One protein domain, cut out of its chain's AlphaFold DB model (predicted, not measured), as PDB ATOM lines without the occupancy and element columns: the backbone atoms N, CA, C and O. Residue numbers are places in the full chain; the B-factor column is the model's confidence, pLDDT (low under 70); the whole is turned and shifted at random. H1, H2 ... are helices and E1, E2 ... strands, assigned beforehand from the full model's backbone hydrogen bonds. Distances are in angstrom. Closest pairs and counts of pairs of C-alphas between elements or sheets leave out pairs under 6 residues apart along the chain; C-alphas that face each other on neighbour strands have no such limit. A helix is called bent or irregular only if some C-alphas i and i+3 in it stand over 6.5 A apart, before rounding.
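Overview. This is residues 3 to 128 of the 130 residues of an uncharacterized protein of Clostridiaceae bacterium (UniProt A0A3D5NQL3). One very long helix, H1, makes a bare arm with its residues 3 to 45 and then, with residues 46 to 61, packs on a small, strongly twisted sheet of four strands. The short helix H2 turns off beyond the end of H1 and crosses the same face of that sheet, making a compact head at one end of the arm. The printed part has 126 residues, with three named helices and four named strands in the order H1 H2 E1 H3 E2 E3 E4; the sheet's order is E1 E2 E3 E4, antiparallel throughout, and the class is mixed, helices and strands. The whole is extended, with a radius of gyration of the C-alphas of 27.1 A and spans of 93 by 32 by 25 A.

Along the chain. H1 is residues 3 to 63, running 90.0 A from C-alpha 3 at (39.898, 115.208, 117.257) to C-alpha 63 at (82.761, 130.208, 39.506). H2 is residues 67 to 75, 12.3 A long. E1 is residues 85 to 89, 13.6 A, and H3 is residues 91 to 96, 11.5 A. H3 is irregular: C-alphas 92 and 95 are 8.3 A apart. E2 is residues 99 to 105, 19.5 A; E3 is residues 110 to 119, 27.0 A. E4, residues 122 to 127, is 16.4 A long and ends with C-alpha 127 at (78.505, 121.657, 57.956).

Arrangement. E1 and E4 are the sheet's edge strands. E1 and E2 are antiparallel at 156 degrees, with N 86 and O 104 at 2.8 A. E2, E3 and E4 form a meander, each strand the antiparallel neighbour of the one before, in two hairpins; N 103 and O 112 are 2.9 A apart, and N 117 and O 124 are 2.8 A apart. H1 and H2 are on the same face, giving two layers, helices on one face of a sheet. The closest C-alphas of H1 and E4 are those of Leu 53 and Leu 125, 6.7 A. H2 runs across the strands, at 70 degrees to E2 on the local plane, its height over the sheet 7.9 A. H1 and H2 are close but not clearly touching, about perpendicular at 77 degrees; their closest C-alphas, of Arg 61 and Ala 67, are 7.7 A apart. H3 only grazes the sheet, with residues 91 to 94; its closest C-alpha pair with E2 is Tyr 93 and Met 100, 6.5 A. H1 and H3 are apart. In H1 and H2 every O i to N i+4 pair is within hydrogen-bond range; in H3 0 of 2 are, and 0 of 3 O i to N i+3 pairs.

Size, cuts and confidence. The two C-alphas farthest apart, of His 3 and Val 65, are 93.0 A apart. Without residues 3 to 45, which stand free, the body spans 29 by 27 by 24 A. The printed part has no cut and no long link. The mean pLDDT of the printed part is 81.9; residues 3 to 6, 38 and 93 to 97 are under 70.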
ATOM      1  N   HIS A   3      39.489 115.594 118.621       55.31
ATOM      2  CA  HIS A   3      39.898 115.208 117.257       55.31
ATOM      3  C   HIS A   3      39.967 116.352 116.225       55.31
ATOM      4  O   HIS A   3      40.608 116.203 115.185       55.31
ATOM      5  N   LYS A   4      39.347 117.515 116.488       56.84
ATOM      6  CA  LYS A   4      39.314 118.633 115.521       56.84
ATOM      7  C   LYS A   4      40.672 119.333 115.359       56.84
ATOM      8  O   LYS A   4      40.980 119.800 114.268       56.84
ATOM      9  N   LYS A   5      41.496 119.380 116.416       57.59
ATOM     10  CA  LYS A   5      42.811 120.049 116.387       57.59
ATOM     11  C   LYS A   5      43.863 119.237 115.625       57.59
ATOM     12  O   LYS A   5      44.598 119.809 114.829       57.59
ATOM     13  N   GLY A   6      43.877 117.910 115.793       61.03
ATOM     14  CA  GLY A   6      44.751 117.022 115.014       61.03
ATOM     15  C   GLY A   6      44.426 117.061 113.518       61.03
ATOM     16  O   GLY A   6      45.322 117.220 112.698       61.03
ATOM     17  N   SER A   7      43.137 117.027 113.161       70.69
ATOM     18  CA  SER A   7      42.671 117.072 111.766       70.69
ATOM     19  C   SER A   7      43.150 118.315 110.999       70.69
ATOM     20  O   SER A   7      43.565 118.198 109.846       70.69
ATOM     21  N   MET A   8      43.176 119.486 111.645       76.31
ATOM     22  CA  MET A   8      43.642 120.730 111.022       76.31
ATOM     23  C   MET A   8      45.162 120.736 110.786       76.31
ATOM     24  O   MET A   8      45.625 121.219 109.754       76.31
ATOM     25  N   ILE A   9      45.939 120.144 111.703       81.56
ATOM     26  CA  ILE A   9      47.397 120.001 111.566       81.56
ATOM     27  C   ILE A   9      47.735 119.059 110.403       81.56
ATOM     28  O   ILE A   9      48.567 119.399 109.565       81.56
ATOM     29  N   TYR A  10      47.051 117.916 110.289       83.50
ATOM     30  CA  TYR A  10      47.252 116.998 109.161       83.50
ATOM     31  C   TYR A  10      46.878 117.639 107.821       83.50
ATOM     32  O   TYR A  10      47.607 117.483 106.843       83.50
ATOM     33  N   MET A  11      45.792 118.416 107.777       84.88
ATOM     34  CA  MET A  11      45.394 119.150 106.574       84.88
ATOM     35  C   MET A  11      46.455 120.179 106.156       84.88
ATOM     36  O   MET A  11      46.800 120.256 104.977       84.88
ATOM     37  N   LEU A  12      47.033 120.915 107.111       87.31
ATOM     38  CA  LEU A  12      48.131 121.848 106.850       87.31
ATOM     39  C   LEU A  12      49.367 121.123 106.297       87.31
ATOM     40  O   LEU A  12      49.951 121.573 105.313       87.31
ATOM     41  N   MET A  13      49.750 119.985 106.884       87.44
ATOM     42  CA  MET A  13      50.895 119.204 106.401       87.44
ATOM     43  C   MET A  13      50.678 118.672 104.981       87.44
ATOM     44  O   MET A  13      51.601 118.724 104.169       87.44
ATOM     45  N   ILE A  14      49.463 118.224 104.650       88.25
ATOM     46  CA  ILE A  14      49.110 117.786 103.292       88.25
ATOM     47  C   ILE A  14      49.208 118.955 102.307       88.25
ATOM     48  O   ILE A  14      49.784 118.797 101.236       88.25
ATOM     49  N   LEU A  15      48.719 120.143 102.671       89.25
ATOM     50  CA  LEU A  15      48.823 121.331 101.819       89.25
ATOM     51  C   LEU A  15      50.280 121.746 101.576       89.25
ATOM     52  O   LEU A  15      50.642 122.071 100.445       89.25
ATOM     53  N   ILE A  16      51.131 121.685 102.606       89.38
ATOM     54  CA  ILE A  16      52.572 121.944 102.474       89.38
ATOM     55  C   ILE A  16      53.216 120.908 101.544       89.38
ATOM     56  O   ILE A  16      53.975 121.277 100.646       89.38
ATOM     57  N   LEU A  17      52.878 119.626 101.704       90.19
ATOM     58  CA  LEU A  17      53.379 118.554 100.849       90.19
ATOM     59  C   LEU A  17      52.959 118.771  99.387       90.19
ATOM     60  O   LEU A  17      53.813 118.791  98.501       90.19
ATOM     61  N   CYS A  18      51.674 119.017  99.130       89.19
ATOM     62  CA  CYS A  18      51.151 119.308  97.796       89.19
ATOM     63  C   CYS A  18      51.822 120.538  97.173       89.19
ATOM     64  O   CYS A  18      52.242 120.480  96.020       89.19
ATOM     65  N   SER A  19      51.991 121.620  97.939       89.94
ATOM     66  CA  SER A  19      52.695 122.825  97.485       89.94
ATOM     67  C   SER A  19      54.146 122.517  97.102       89.94
ATOM     68  O   SER A  19      54.596 122.878  96.016       89.94
ATOM     69  N   SER A  20      54.863 121.754  97.931       88.00
ATOM     70  CA  SER A  20      56.253 121.367  97.657       88.00
ATOM     71  C   SER A  20      56.395 120.517  96.386       88.00
ATOM     72  O   SER A  20      57.307 120.740  95.584       88.00
ATOM     73  N   ILE A  21      55.456 119.593  96.153       90.31
ATOM     74  CA  ILE A  21      55.410 118.744  94.958       90.31
ATOM     75  C   ILE A  21      55.100 119.589  93.720       90.31
ATOM     76  O   ILE A  21      55.781 119.456  92.703       90.31
ATOM     77  N   LEU A  22      54.123 120.497  93.807       90.12
ATOM     78  CA  LEU A  22      53.758 121.395  92.711       90.12
ATOM     79  C   LEU A  22      54.919 122.309  92.316       90.12
ATOM     80  O   LEU A  22      55.248 122.397  91.134       90.12
ATOM     81  N   VAL A  23      55.589 122.936  93.286       86.38
ATOM     82  CA  VAL A  23      56.748 123.806  93.027       86.38
ATOM     83  C   VAL A  23      57.881 123.021  92.364       86.38
ATOM     84  O   VAL A  23      58.476 123.493  91.388       86.38
ATOM     85  N   ARG A  24      58.163 121.803  92.842       85.31
ATOM     86  CA  ARG A  24      59.192 120.936  92.255       85.31
ATOM     87  C   ARG A  24      58.853 120.548  90.815       85.31
ATOM     88  O   ARG A  24      59.708 120.689  89.941       85.31
ATOM     89  N   ASN A  25      57.623 120.114  90.557       86.69
ATOM     90  CA  ASN A  25      57.181 119.715  89.219       86.69
ATOM     91  C   ASN A  25      57.146 120.897  88.250       86.69
ATOM     92  O   ASN A  25      57.612 120.772  87.121       86.69
ATOM     93  N   HIS A  26      56.690 122.067  88.698       87.06
ATOM     94  CA  HIS A  26      56.717 123.281  87.889       87.06
ATOM     95  C   HIS A  26      58.150 123.666  87.499       87.06
ATOM     96  O   HIS A  26      58.417 124.017  86.349       87.06
ATOM     97  N   ARG A  27      59.104 123.562  88.435       84.12
ATOM     98  CA  ARG A  27      60.520 123.814  88.141       84.12
ATOM     99  C   ARG A  27      61.071 122.813  87.123       84.12
ATOM    100  O   ARG A  27      61.752 123.239  86.197       84.12
ATOM    101  N   LEU A  28      60.766 121.523  87.269       87.00
ATOM    102  CA  LEU A  28      61.183 120.489  86.314       87.00
ATOM    103  C   LEU A  28      60.608 120.745  84.917       87.00
ATOM    104  O   LEU A  28      61.356 120.746  83.940       87.00
ATOM    105  N   PHE A  29      59.313 121.043  84.833       85.75
ATOM    106  CA  PHE A  29      58.640 121.346  83.573       85.75
ATOM    107  C   PHE A  29      59.244 122.577  82.892       85.75
ATOM    108  O   PHE A  29      59.581 122.540  81.713       85.75
ATOM    109  N   ARG A  30      59.468 123.657  83.649       83.31
ATOM    110  CA  ARG A  30      60.077 124.879  83.119       83.31
ATOM    111  C   ARG A  30      61.483 124.623  82.575       83.31
ATOM    112  O   ARG A  30      61.802 125.110  81.494       83.31
ATOM    113  N   THR A  31      62.310 123.856  83.287       82.06
ATOM    114  CA  THR A  31      63.648 123.473  82.806       82.06
ATOM    115  C   THR A  31      63.564 122.661  81.518       82.06
ATOM    116  O   THR A  31      64.298 122.953  80.578       82.06
ATOM    117  N   HIS A  32      62.649 121.691  81.442       86.19
ATOM    118  CA  HIS A  32      62.458 120.901  80.229       86.19
ATOM    119  C   HIS A  32      62.070 121.785  79.040       86.19
ATOM    120  O   HIS A  32      62.696 121.679  77.989       86.19
ATOM    121  N   VAL A  33      61.114 122.701  79.212       82.81
ATOM    122  CA  VAL A  33      60.689 123.624  78.149       82.81
ATOM    123  C   VAL A  33      61.846 124.509  77.677       82.81
ATOM    124  O   VAL A  33      61.972 124.764  76.482       82.81
ATOM    125  N   TYR A  34      62.709 124.982  78.580       79.56
ATOM    126  CA  TYR A  34      63.887 125.755  78.177       79.56
ATOM    127  C   TYR A  34      64.886 124.926  77.372       79.56
ATOM    128  O   TYR A  34      65.382 125.417  76.361       79.56
ATOM    129  N   LEU A  35      65.163 123.690  77.795       73.75
ATOM    130  CA  LEU A  35      66.048 122.785  77.063       73.75
ATOM    131  C   LEU A  35      65.484 122.461  75.681       73.75
ATOM    132  O   LEU A  35      66.200 122.553  74.692       73.75
ATOM    133  N   GLU A  36      64.194 122.159  75.600       75.06
ATOM    134  CA  GLU A  36      63.527 121.825  74.344       75.06
ATOM    135  C   GLU A  36      63.557 123.009  73.370       75.06
ATOM    136  O   GLU A  36      63.965 122.870  72.221       75.06
ATOM    137  N   ARG A  37      63.234 124.218  73.848       73.19
ATOM    138  CA  ARG A  37      63.346 125.446  73.046       73.19
ATOM    139  C   ARG A  37      64.778 125.713  72.593       73.19
ATOM    140  O   ARG A  37      64.973 126.160  71.466       73.19
ATOM    141  N   ALA A  38      65.768 125.455  73.447       68.75
ATOM    142  CA  ALA A  38      67.171 125.605  73.081       68.75
ATOM    143  C   ALA A  38      67.566 124.618  71.970       68.75
ATOM    144  O   ALA A  38      68.175 125.045  70.988       68.75
ATOM    145  N   ILE A  39      67.151 123.352  72.075       72.44
ATOM    146  CA  ILE A  39      67.384 122.322  71.053       72.44
ATOM    147  C   ILE A  39      66.717 122.722  69.733       72.44
ATOM    148  O   ILE A  39      67.412 122.861  68.730       72.44
ATOM    149  N   TYR A  40      65.421 123.057  69.736       70.12
ATOM    150  CA  TYR A  40      64.737 123.499  68.514       70.12
ATOM    151  C   TYR A  40      65.382 124.744  67.897       70.12
ATOM    152  O   TYR A  40      65.516 124.838  66.680       70.12
ATOM    153  N   SER A  41      65.827 125.703  68.716       73.19
ATOM    154  CA  SER A  41      66.530 126.890  68.211       73.19
ATOM    155  C   SER A  41      67.876 126.553  67.561       73.19
ATOM    156  O   SER A  41      68.356 127.284  66.693       73.19
ATOM    157  N   MET A  42      68.524 125.466  67.983       73.25
ATOM    158  CA  MET A  42      69.747 124.967  67.366       73.25
ATOM    159  C   MET A  42      69.430 124.284  66.037       73.25
ATOM    160  O   MET A  42      70.049 124.628  65.034       73.25
ATOM    161  N   ASP A  43      68.414 123.423  66.009       75.50
ATOM    162  CA  ASP A  43      67.982 122.715  64.801       75.50
ATOM    163  C   ASP A  43      67.563 123.679  63.688       75.50
ATOM    164  O   ASP A  43      67.996 123.528  62.545       75.50
ATOM    165  N   VAL A  44      66.803 124.728  64.023       75.44
ATOM    166  CA  VAL A  44      66.427 125.785  63.069       75.44
ATOM    167  C   VAL A  44      67.675 126.467  62.501       75.44
ATOM    168  O   VAL A  44      67.821 126.574  61.286       75.44
ATOM    169  N   ARG A  45      68.642 126.843  63.351       78.12
ATOM    170  CA  ARG A  45      69.897 127.484  62.908       78.12
ATOM    171  C   ARG A  45      70.787 126.577  62.061       78.12
ATOM    172  O   ARG A  45      71.564 127.082  61.248       78.12
ATOM    173  N   VAL A  46      70.745 125.266  62.283       79.19
ATOM    174  CA  VAL A  46      71.461 124.278  61.463       79.19
ATOM    175  C   VAL A  46      70.752 124.103  60.124       79.19
ATOM    176  O   VAL A  46      71.408 124.086  59.085       79.19
ATOM    177  N   HIS A  47      69.422 124.022  60.129       82.25
ATOM    178  CA  HIS A  47      68.623 123.919  58.914       82.25
ATOM    179  C   HIS A  47      68.812 125.134  57.996       82.25
ATOM    180  O   HIS A  47      69.090 124.962  56.807       82.25
ATOM    181  N   ASP A  48      68.722 126.346  58.545       83.88
ATOM    182  CA  ASP A  48      68.905 127.584  57.785       83.88
ATOM    183  C   ASP A  48      70.321 127.674  57.209       83.88
ATOM    184  O   ASP A  48      70.496 127.968  56.029       83.88
ATOM    185  N   PHE A  49      71.336 127.292  57.988       82.81
ATOM    186  CA  PHE A  49      72.706 127.260  57.486       82.81
ATOM    187  C   PHE A  49      72.919 126.225  56.379       82.81
ATOM    188  O   PHE A  49      73.618 126.493  55.408       82.81
ATOM    189  N   ASN A  50      72.299 125.048  56.476       84.94
ATOM    190  CA  ASN A  50      72.358 124.061  55.399       84.94
ATOM    191  C   ASN A  50      71.703 124.583  54.111       84.94
ATOM    192  O   ASN A  50      72.122 124.212  53.015       84.94
ATOM    193  N   ARG A  51      70.693 125.452  54.222       86.06
ATOM    194  CA  ARG A  51      70.103 126.136  53.067       86.06
ATOM    195  C   ARG A  51      71.077 127.148  52.466       86.06
ATOM    196  O   ARG A  51      71.257 127.152  51.253       86.06
ATOM    197  N   GLU A  52      71.734 127.954  53.294       86.69
ATOM    198  CA  GLU A  52      72.764 128.904  52.854       86.69
ATOM    199  C   GLU A  52      73.964 128.200  52.210       86.69
ATOM    200  O   GLU A  52      74.465 128.652  51.182       86.69
ATOM    201  N   LEU A  53      74.387 127.056  52.755       87.38
ATOM    202  CA  LEU A  53      75.460 126.241  52.189       87.38
ATOM    203  C   LEU A  53      75.166 125.804  50.758       87.38
ATOM    204  O   LEU A  53      76.059 125.883  49.923       87.38
ATOM    205  N   ARG A  54      73.927 125.407  50.446       87.19
ATOM    206  CA  ARG A  54      73.539 125.051  49.070       87.19
ATOM    207  C   ARG A  54      73.680 126.232  48.111       87.19
ATOM    208  O   ARG A  54      74.189 126.070  47.011       87.19
ATOM    209  N   VAL A  55      73.301 127.432  48.550       87.88
ATOM    210  CA  VAL A  55      73.475 128.657  47.751       87.88
ATOM    211  C   VAL A  55      74.962 128.948  47.520       87.88
ATOM    212  O   VAL A  55      75.366 129.335  46.423       87.88
ATOM    213  N   ILE A  56      75.800 128.734  48.538       87.88
ATOM    214  CA  ILE A  56      77.255 128.878  48.416       87.88
ATOM    215  C   ILE A  56      77.828 127.832  47.451       87.88
ATOM    216  O   ILE A  56      78.647 128.181  46.606       87.88
ATOM    217  N   GLU A  57      77.395 126.573  47.537       88.56
ATOM    218  CA  GLU A  57      77.799 125.508  46.612       88.56
ATOM    219  C   GLU A  57      77.474 125.862  45.161       88.56
ATOM    220  O   GLU A  57      78.343 125.751  44.299       88.56
ATOM    221  N   GLU A  58      76.253 126.324  44.887       87.56
ATOM    222  CA  GLU A  58      75.829 126.755  43.551       87.56
ATOM    223  C   GLU A  58      76.698 127.903  43.028       87.56
ATOM    224  O   GLU A  58      77.184 127.852  41.895       87.56
ATOM    225  N   TYR A  59      76.975 128.904  43.867       88.81
ATOM    226  CA  TYR A  59      77.868 130.006  43.514       88.81
ATOM    227  C   TYR A  59      79.295 129.525  43.202       88.81
ATOM    228  O   TYR A  59      79.912 129.982  42.237       88.81
ATOM    229  N   LEU A  60      79.835 128.601  43.999       87.81
ATOM    230  CA  LEU A  60      81.176 128.057  43.782       87.81
ATOM    231  C   LEU A  60      81.243 127.214  42.506       87.81
ATOM    232  O   LEU A  60      82.199 127.363  41.748       87.81
ATOM    233  N   ARG A  61      80.218 126.404  42.227       86.19
ATOM    234  CA  ARG A  61      80.097 125.623  40.984       86.19
ATOM    235  C   ARG A  61      80.004 126.512  39.744       86.19
ATOM    236  O   ARG A  61      80.530 126.151  38.702       86.19
ATOM    237  N   ALA A  62      79.362 127.674  39.847       86.88
ATOM    238  CA  ALA A  62      79.316 128.636  38.746       86.88
ATOM    239  C   ALA A  62      80.671 129.326  38.507       86.88
ATOM    240  O   ALA A  62      80.974 129.734  37.388       86.88
ATOM    241  N   ARG A  63      81.482 129.487  39.559       87.75
ATOM    242  CA  ARG A  63      82.761 130.208  39.506       87.75
ATOM    243  C   ARG A  63      83.954 129.325  39.139       87.75
ATOM    244  O   ARG A  63      84.903 129.831  38.543       87.75
ATOM    245  N   PHE A  64      83.938 128.053  39.523       86.38
ATOM    246  CA  PHE A  64      85.039 127.118  39.305       86.38
ATOM    247  C   PHE A  64      84.571 125.935  38.462       86.38
ATOM    248  O   PHE A  64      83.533 125.343  38.741       86.38
ATOM    249  N   VAL A  65      85.361 125.588  37.445       80.88
ATOM    250  CA  VAL A  65      85.068 124.473  36.530       80.88
ATOM    251  C   VAL A  65      85.216 123.128  37.246       80.88
ATOM    252  O   VAL A  65      84.418 122.221  37.025       80.88
ATOM    253  N   SER A  66      86.213 123.018  38.128       83.44
ATOM    254  CA  SER A  66      86.492 121.839  38.947       83.44
ATOM    255  C   SER A  66      86.506 122.181  40.439       83.44
ATOM    256  O   SER A  66      86.919 123.272  40.848       83.44
ATOM    257  N   ALA A  67      86.094 121.219  41.268       82.31
ATOM    258  CA  ALA A  67      86.247 121.296  42.718       82.31
ATOM    259  C   ALA A  67      87.728 121.354  43.142       82.31
ATOM    260  O   ALA A  67      88.060 122.032  44.116       82.31
ATOM    261  N   ASP A  68      88.619 120.714  42.382       83.44
ATOM    262  CA  ASP A  68      90.059 120.720  42.653       83.44
ATOM    263  C   ASP A  68      90.658 122.113  42.435       83.44
ATOM    264  O   ASP A  68      91.433 122.588  43.265       83.44
ATOM    265  N   ASP A  69      90.235 122.824  41.383       85.81
ATOM    266  CA  ASP A  69      90.681 124.199  41.111       85.81
ATOM    267  C   ASP A  69      90.293 125.145  42.250       85.81
ATOM    268  O   ASP A  69      91.071 126.013  42.659       85.81
ATOM    269  N   PHE A  70      89.089 124.959  42.796       86.81
ATOM    270  CA  PHE A  70      88.615 125.692  43.965       86.81
ATOM    271  C   PHE A  70      89.487 125.418  45.199       86.81
ATOM    272  O   PHE A  70      89.907 126.357  45.884       86.81
ATOM    273  N   LEU A  71      89.792 124.148  45.475       85.69
ATOM    274  CA  LEU A  71      90.614 123.759  46.620       85.69
ATOM    275  C   LEU A  71      92.052 124.264  46.482       85.69
ATOM    276  O   LEU A  71      92.594 124.812  47.440       85.69
ATOM    277  N   ILE A  72      92.649 124.161  45.294       87.12
ATOM    278  CA  ILE A  72      93.982 124.702  44.994       87.12
ATOM    279  C   ILE A  72      93.987 126.223  45.190       87.12
ATOM    280  O   ILE A  72      94.889 126.765  45.840       87.12
ATOM    281  N   TYR A  73      92.958 126.919  44.697       89.81
ATOM    282  CA  TYR A  73      92.813 128.362  44.882       89.81
ATOM    283  C   TYR A  73      92.784 128.735  46.370       89.81
ATOM    284  O   TYR A  73      93.519 129.630  46.785       89.81
ATOM    285  N   LEU A  74      91.990 128.046  47.191       88.44
ATOM    286  CA  LEU A  74      91.913 128.321  48.628       88.44
ATOM    287  C   LEU A  74      93.201 127.947  49.381       88.44
ATOM    288  O   LEU A  74      93.664 128.726  50.216       88.44
ATOM    289  N   LYS A  75      93.822 126.805  49.057       85.94
ATOM    290  CA  LYS A  75      95.091 126.344  49.654       85.94
ATOM    291  C   LYS A  75      96.254 127.295  49.372       85.94
ATOM    292  O   LYS A  75      97.174 127.379  50.177       85.94
ATOM    293  N   SER A  76      96.183 128.083  48.296       86.56
ATOM    294  CA  SER A  76      97.152 129.155  48.020       86.56
ATOM    295  C   SER A  76      97.078 130.347  48.995       86.56
ATOM    296  O   SER A  76      97.808 131.323  48.835       86.56
ATOM    297  N   GLY A  77      96.186 130.301  49.992       83.50
ATOM    298  CA  GLY A  77      95.973 131.360  50.985       83.50
ATOM    299  C   GLY A  77      95.006 132.451  50.523       83.50
ATOM    300  O   GLY A  77      94.756 133.417  51.249       83.50
ATOM    301  N   ARG A  78      94.434 132.314  49.321       88.88
ATOM    302  CA  ARG A  78      93.449 133.260  48.795       88.88
ATOM    303  C   ARG A  78      92.099 133.065  49.472       88.88
ATOM    304  O   ARG A  78      91.691 131.955  49.803       88.88
ATOM    305  N   LYS A  79      91.382 134.174  49.633       90.38
ATOM    306  CA  LYS A  79      90.020 134.200  50.172       90.38
ATOM    307  C   LYS A  79      89.031 134.521  49.064       90.38
ATOM    308  O   LYS A  79      89.355 135.235  48.112       90.38
ATOM    309  N   ILE A  80      87.820 134.003  49.192       89.62
ATOM    310  CA  ILE A  80      86.699 134.351  48.321       89.62
ATOM    311  C   ILE A  80      85.755 135.187  49.160       89.62
ATOM    312  O   ILE A  80      85.118 134.665  50.066       89.62
ATOM    313  N   SER A  81      85.684 136.480  48.876       88.00
ATOM    314  CA  SER A  81      84.736 137.370  49.534       88.00
ATOM    315  C   SER A  81      83.619 137.732  48.566       88.00
ATOM    316  O   SER A  81      83.864 138.089  47.412       88.00
ATOM    317  N   THR A  82      82.392 137.604  49.040       81.88
ATOM    318  CA  THR A  82      81.190 138.170  48.445       81.88
ATOM    319  C   THR A  82      80.597 139.156  49.445       81.88
ATOM    320  O   THR A  82      80.915 139.117  50.634       81.88
ATOM    321  N   GLY A  83      79.692 140.033  49.005       78.69
ATOM    322  CA  GLY A  83      79.009 140.957  49.921       78.69
ATOM    323  C   GLY A  83      78.233 140.264  51.055       78.69
ATOM    324  O   GLY A  83      77.807 140.931  51.991       78.69
ATOM    325  N   VAL A  84      78.052 138.939  50.988       83.31
ATOM    326  CA  VAL A  84      77.314 138.145  51.978       83.31
ATOM    327  C   VAL A  84      78.231 137.213  52.769       83.31
ATOM    328  O   VAL A  84      78.063 137.099  53.976       83.31
ATOM    329  N   PHE A  85      79.224 136.583  52.140       87.00
ATOM    330  CA  PHE A  85      80.068 135.582  52.793       87.00
ATOM    331  C   PHE A  85      81.544 135.733  52.442       87.00
ATOM    332  O   PHE A  85      81.908 136.136  51.338       87.00
ATOM    333  N   THR A  86      82.413 135.338  53.364       90.19
ATOM    334  CA  THR A  86      83.849 135.196  53.125       90.19
ATOM    335  C   THR A  86      84.270 133.755  53.378       90.19
ATOM    336  O   THR A  86      84.007 133.207  54.444       90.19
ATOM    337  N   ILE A  87      84.934 133.146  52.396       91.19
ATOM    338  CA  ILE A  87      85.417 131.765  52.447       91.19
ATOM    339  C   ILE A  87      86.942 131.767  52.460       91.19
ATOM    340  O   ILE A  87      87.581 132.436  51.639       91.19
ATOM    341  N   SER A  88      87.525 130.999  53.373       90.31
ATOM    342  CA  SER A  88      88.969 130.784  53.465       90.31
ATOM    343  C   SER A  88      89.299 129.342  53.826       90.31
ATOM    344  O   SER A  88      88.490 128.664  54.449       90.31
ATOM    345  N   TYR A  89      90.497 128.884  53.472       89.38
ATOM    346  CA  TYR A  89      90.984 127.565  53.870       89.38
ATOM    347  C   TYR A  89      91.323 127.517  55.370       89.38
ATOM    348  O   TYR A  89      91.923 128.462  55.886       89.38
ATOM    349  N   ASP A  90      90.959 126.430  56.055       86.56
ATOM    350  CA  ASP A  90      91.393 126.139  57.425       86.56
ATOM    351  C   ASP A  90      92.514 125.090  57.399       86.56
ATOM    352  O   ASP A  90      92.262 123.891  57.291       86.56
ATOM    353  N   SER A  91      93.765 125.535  57.530       78.31
ATOM    354  CA  SER A  91      94.923 124.634  57.557       78.31
ATOM    355  C   SER A  91      95.111 123.904  58.889       78.31
ATOM    356  O   SER A  91      95.985 123.045  58.981       78.31
ATOM    357  N   SER A  92      94.332 124.232  59.930       73.75
ATOM    358  CA  SER A  92      94.490 123.634  61.265       73.75
ATOM    359  C   SER A  92      94.051 122.168  61.343       73.75
ATOM    360  O   SER A  92      94.419 121.481  62.288       73.75
ATOM    361  N   TYR A  93      93.300 121.679  60.352       64.75
ATOM    362  CA  TYR A  93      92.685 120.345  60.348       64.75
ATOM    363  C   TYR A  93      93.310 119.359  59.345       64.75
ATOM    364  O   TYR A  93      92.704 118.347  58.997       64.75
ATOM    365  N   ASN A  94      94.540 119.627  58.897       56.97
ATOM    366  CA  ASN A  94      95.233 118.871  57.845       56.97
ATOM    367  C   ASN A  94      95.608 117.411  58.201       56.97
ATOM    368  O   ASN A  94      96.232 116.741  57.381       56.97
ATOM    369  N   GLU A  95      95.255 116.883  59.377       54.03
ATOM    370  CA  GLU A  95      95.775 115.588  59.845       54.03
ATOM    371  C   GLU A  95      95.178 114.342  59.161       54.03
ATOM    372  O   GLU A  95      95.726 113.257  59.325       54.03
ATOM    373  N   TYR A  96      94.122 114.452  58.343       55.88
ATOM    374  CA  TYR A  96      93.436 113.256  57.811       55.88
ATOM    375  C   TYR A  96      93.006 113.328  56.338       55.88
ATOM    376  O   TYR A  96      92.100 112.606  55.928       55.88
ATOM    377  N   GLY A  97      93.632 114.187  55.526       66.19
ATOM    378  CA  GLY A  97      93.276 114.308  54.104       66.19
ATOM    379  C   GLY A  97      91.873 114.880  53.879       66.19
ATOM    380  O   GLY A  97      91.225 114.562  52.886       66.19
ATOM    381  N   VAL A  98      91.398 115.702  54.820       74.75
ATOM    382  CA  VAL A  98      90.095 116.354  54.737       74.75
ATOM    383  C   VAL A  98      90.264 117.858  54.601       74.75
ATOM    384  O   VAL A  98      90.908 118.493  55.434       74.75
ATOM    385  N   ASP A  99      89.646 118.427  53.570       82.56
ATOM    386  CA  ASP A  99      89.738 119.851  53.282       82.56
ATOM    387  C   ASP A  99      88.682 120.628  54.069       82.56
ATOM    388  O   ASP A  99      87.481 120.573  53.794       82.56
ATOM    389  N   MET A 100      89.138 121.363  55.080       86.12
ATOM    390  CA  MET A 100      88.285 122.227  55.886       86.12
ATOM    391  C   MET A 100      88.331 123.662  55.363       86.12
ATOM    392  O   MET A 100      89.390 124.216  55.063       86.12
ATOM    393  N   ILE A 101      87.161 124.285  55.287       88.81
ATOM    394  CA  ILE A 101      86.992 125.691  54.938       88.81
ATOM    395  C   ILE A 101      86.252 126.421  56.059       88.81
ATOM    396  O   ILE A 101      85.383 125.875  56.745       88.81
ATOM    397  N   LEU A 102      86.596 127.688  56.234       88.69
ATOM    398  CA  LEU A 102      85.879 128.626  57.084       88.69
ATOM    399  C   LEU A 102      84.929 129.417  56.205       88.69
ATOM    400  O   LEU A 102      85.360 130.024  55.225       88.69
ATOM    401  N   VAL A 103      83.656 129.428  56.582       88.50
ATOM    402  CA  VAL A 103      82.635 130.284  55.985       88.50
ATOM    403  C   VAL A 103      82.231 131.305  57.035       88.50
ATOM    404  O   VAL A 103      81.716 130.949  58.095       88.50
ATOM    405  N   VAL A 104      82.504 132.572  56.751       87.19
ATOM    406  CA  VAL A 104      82.120 133.706  57.590       87.19
ATOM    407  C   VAL A 104      80.947 134.410  56.931       87.19
ATOM    408  O   VAL A 104      81.069 134.855  55.791       87.19
ATOM    409  N   ASP A 105      79.827 134.525  57.637       85.25
ATOM    410  CA  ASP A 105      78.750 135.434  57.246       85.25
ATOM    411  C   ASP A 105      79.180 136.870  57.568       85.25
ATOM    412  O   ASP A 105      79.367 137.222  58.734       85.25
ATOM    413  N   ASN A 106      79.328 137.706  56.540       83.19
ATOM    414  CA  ASN A 106      79.775 139.092  56.686       83.19
ATOM    415  C   ASN A 106      78.704 139.997  57.327       83.19
ATOM    416  O   ASN A 106      79.022 141.096  57.773       83.19
ATOM    417  N   ARG A 107      77.435 139.566  57.380       82.44
ATOM    418  CA  ARG A 107      76.332 140.325  57.995       82.44
ATOM    419  C   ARG A 107      76.324 140.175  59.509       82.44
ATOM    420  O   ARG A 107      76.076 141.139  60.226       82.44
ATOM    421  N   GLN A 108      76.563 138.955  59.978       79.88
ATOM    422  CA  GLN A 108      76.497 138.597  61.396       79.88
ATOM    423  C   GLN A 108      77.880 138.394  62.030       79.88
ATOM    424  O   GLN A 108      77.966 138.175  63.235       79.88
ATOM    425  N   ASN A 109      78.956 138.448  61.234       76.00
ATOM    426  CA  ASN A 109      80.311 138.042  61.622       76.00
ATOM    427  C   ASN A 109      80.344 136.652  62.274       76.00
ATOM    428  O   ASN A 109      81.122 136.388  63.192       76.00
ATOM    429  N   TYR A 110      79.479 135.756  61.801       81.31
ATOM    430  CA  TYR A 110      79.379 134.407  62.328       81.31
ATOM    431  C   TYR A 110      80.269 133.469  61.519       81.31
ATOM    432  O   TYR A 110      80.118 133.358  60.303       81.31
ATOM    433  N   LEU A 111      81.204 132.804  62.196       83.50
ATOM    434  CA  LEU A 111      82.155 131.882  61.584       83.50
ATOM    435  C   LEU A 111      81.680 130.444  61.764       83.50
ATOM    436  O   LEU A 111      81.367 130.016  62.874       83.50
ATOM    437  N   ARG A 112      81.668 129.684  60.671       85.94
ATOM    438  CA  ARG A 112      81.323 128.263  60.678       85.94
ATOM    439  C   ARG A 112      82.386 127.450  59.960       85.94
ATOM    440  O   ARG A 112      82.896 127.850  58.913       85.94
ATOM    441  N   LYS A 113      82.697 126.287  60.532       86.69
ATOM    442  CA  LYS A 113      83.589 125.296  59.932       86.69
ATOM    443  C   LYS A 113      82.796 124.374  59.020       86.69
ATOM    444  O   LYS A 113      81.757 123.824  59.397       86.69
ATOM    445  N   VAL A 114      83.293 124.217  57.806       87.06
ATOM    446  CA  VAL A 114      82.634 123.463  56.748       87.06
ATOM    447  C   VAL A 114      83.662 122.540  56.129       87.06
ATOM    448  O   VAL A 114      84.797 122.925  55.876       87.06
ATOM    449  N   MET A 115      83.260 121.303  55.906       87.06
ATOM    450  CA  MET A 115      84.067 120.312  55.225       87.06
ATOM    451  C   MET A 115      83.760 120.369  53.736       87.06
ATOM    452  O   MET A 115      82.598 120.253  53.348       87.06
ATOM    453  N   ALA A 116      84.787 120.548  52.917       85.31
ATOM    454  CA  ALA A 116      84.693 120.427  51.474       85.31
ATOM    455  C   ALA A 116      85.018 118.982  51.080       85.31
ATOM    456  O   ALA A 116      86.094 118.471  51.383       85.31
ATOM    457  N   ILE A 117      84.069 118.315  50.427       84.88
ATOM    458  CA  ILE A 117      84.228 116.962  49.894       84.88
ATOM    459  C   ILE A 117      83.999 117.018  48.390       84.88
ATOM    460  O   ILE A 117      83.086 117.696  47.915       84.88
ATOM    461  N   VAL A 118      84.822 116.285  47.647       80.00
ATOM    462  CA  VAL A 118      84.603 116.036  46.225       80.00
ATOM    463  C   VAL A 118      83.884 114.696  46.096       80.00
ATOM    464  O   VAL A 118      84.446 113.654  46.423       80.00
ATOM    465  N   ASP A 119      82.628 114.726  45.658       77.12
ATOM    466  CA  ASP A 119      81.792 113.539  45.443       77.12
ATOM    467  C   ASP A 119      81.387 113.493  43.965       77.12
ATOM    468  O   ASP A 119      80.768 114.428  43.457       77.12
ATOM    469  N   ASN A 120      81.796 112.446  43.243       70.75
ATOM    470  CA  ASN A 120      81.584 112.295  41.794       70.75
ATOM    471  C   ASN A 120      82.027 113.515  40.953       70.75
ATOM    472  O   ASN A 120      81.353 113.908  40.001       70.75
ATOM    473  N   GLY A 121      83.145 114.150  41.325       70.88
ATOM    474  CA  GLY A 121      83.673 115.345  40.650       70.88
ATOM    475  C   GLY A 121      82.920 116.645  40.962       70.88
ATOM    476  O   GLY A 121      83.270 117.696  40.431       70.88
ATOM    477  N   GLN A 122      81.907 116.606  41.834       76.19
ATOM    478  CA  GLN A 122      81.187 117.790  42.289       76.19
ATOM    479  C   GLN A 122      81.625 118.197  43.695       76.19
ATOM    480  O   GLN A 122      81.769 117.365  44.591       76.19
ATOM    481  N   LEU A 123      81.776 119.508  43.903       81.88
ATOM    482  CA  LEU A 123      81.996 120.070  45.230       81.88
ATOM    483  C   LEU A 123      80.720 119.933  46.067       81.88
ATOM    484  O   LEU A 123      79.639 120.369  45.647       81.88
ATOM    485  N   LYS A 124      80.872 119.362  47.260       84.88
ATOM    486  CA  LYS A 124      79.847 119.269  48.293       84.88
ATOM    487  C   LYS A 124      80.399 119.817  49.602       84.88
ATOM    488  O   LYS A 124      81.485 119.443  50.040       84.88
ATOM    489  N   LEU A 125      79.647 120.707  50.224       84.81
ATOM    490  CA  LEU A 125      79.976 121.369  51.469       84.81
ATOM    491  C   LEU A 125      79.119 120.787  52.593       84.81
ATOM    492  O   LEU A 125      77.892 120.812  52.564       84.81
ATOM    493  N   ILE A 126      79.775 120.259  53.620       84.31
ATOM    494  CA  ILE A 126      79.109 119.657  54.772       84.31
ATOM    495  C   ILE A 126      79.406 120.498  56.006       84.31
ATOM    496  O   ILE A 126      80.561 120.644  56.410       84.31
ATOM    497  N   SER A 127      78.361 121.034  56.640       81.94
ATOM    498  CA  SER A 127      78.505 121.657  57.956       81.94
ATOM    499  C   SER A 127      78.982 120.612  58.963       81.94
ATOM    500  O   SER A 127      78.347 119.570  59.122       81.94
ATOM    501  N   LYS A 128      80.080 120.891  59.671       75.69
ATOM    502  CA  LYS A 128      80.546 120.033  60.772       75.69
ATOM    503  C   LYS A 128      79.968 120.407  62.137       75.69
ATOM    504  O   LYS A 128      80.410 119.870  63.144       75.69
TER     505      LYS A 128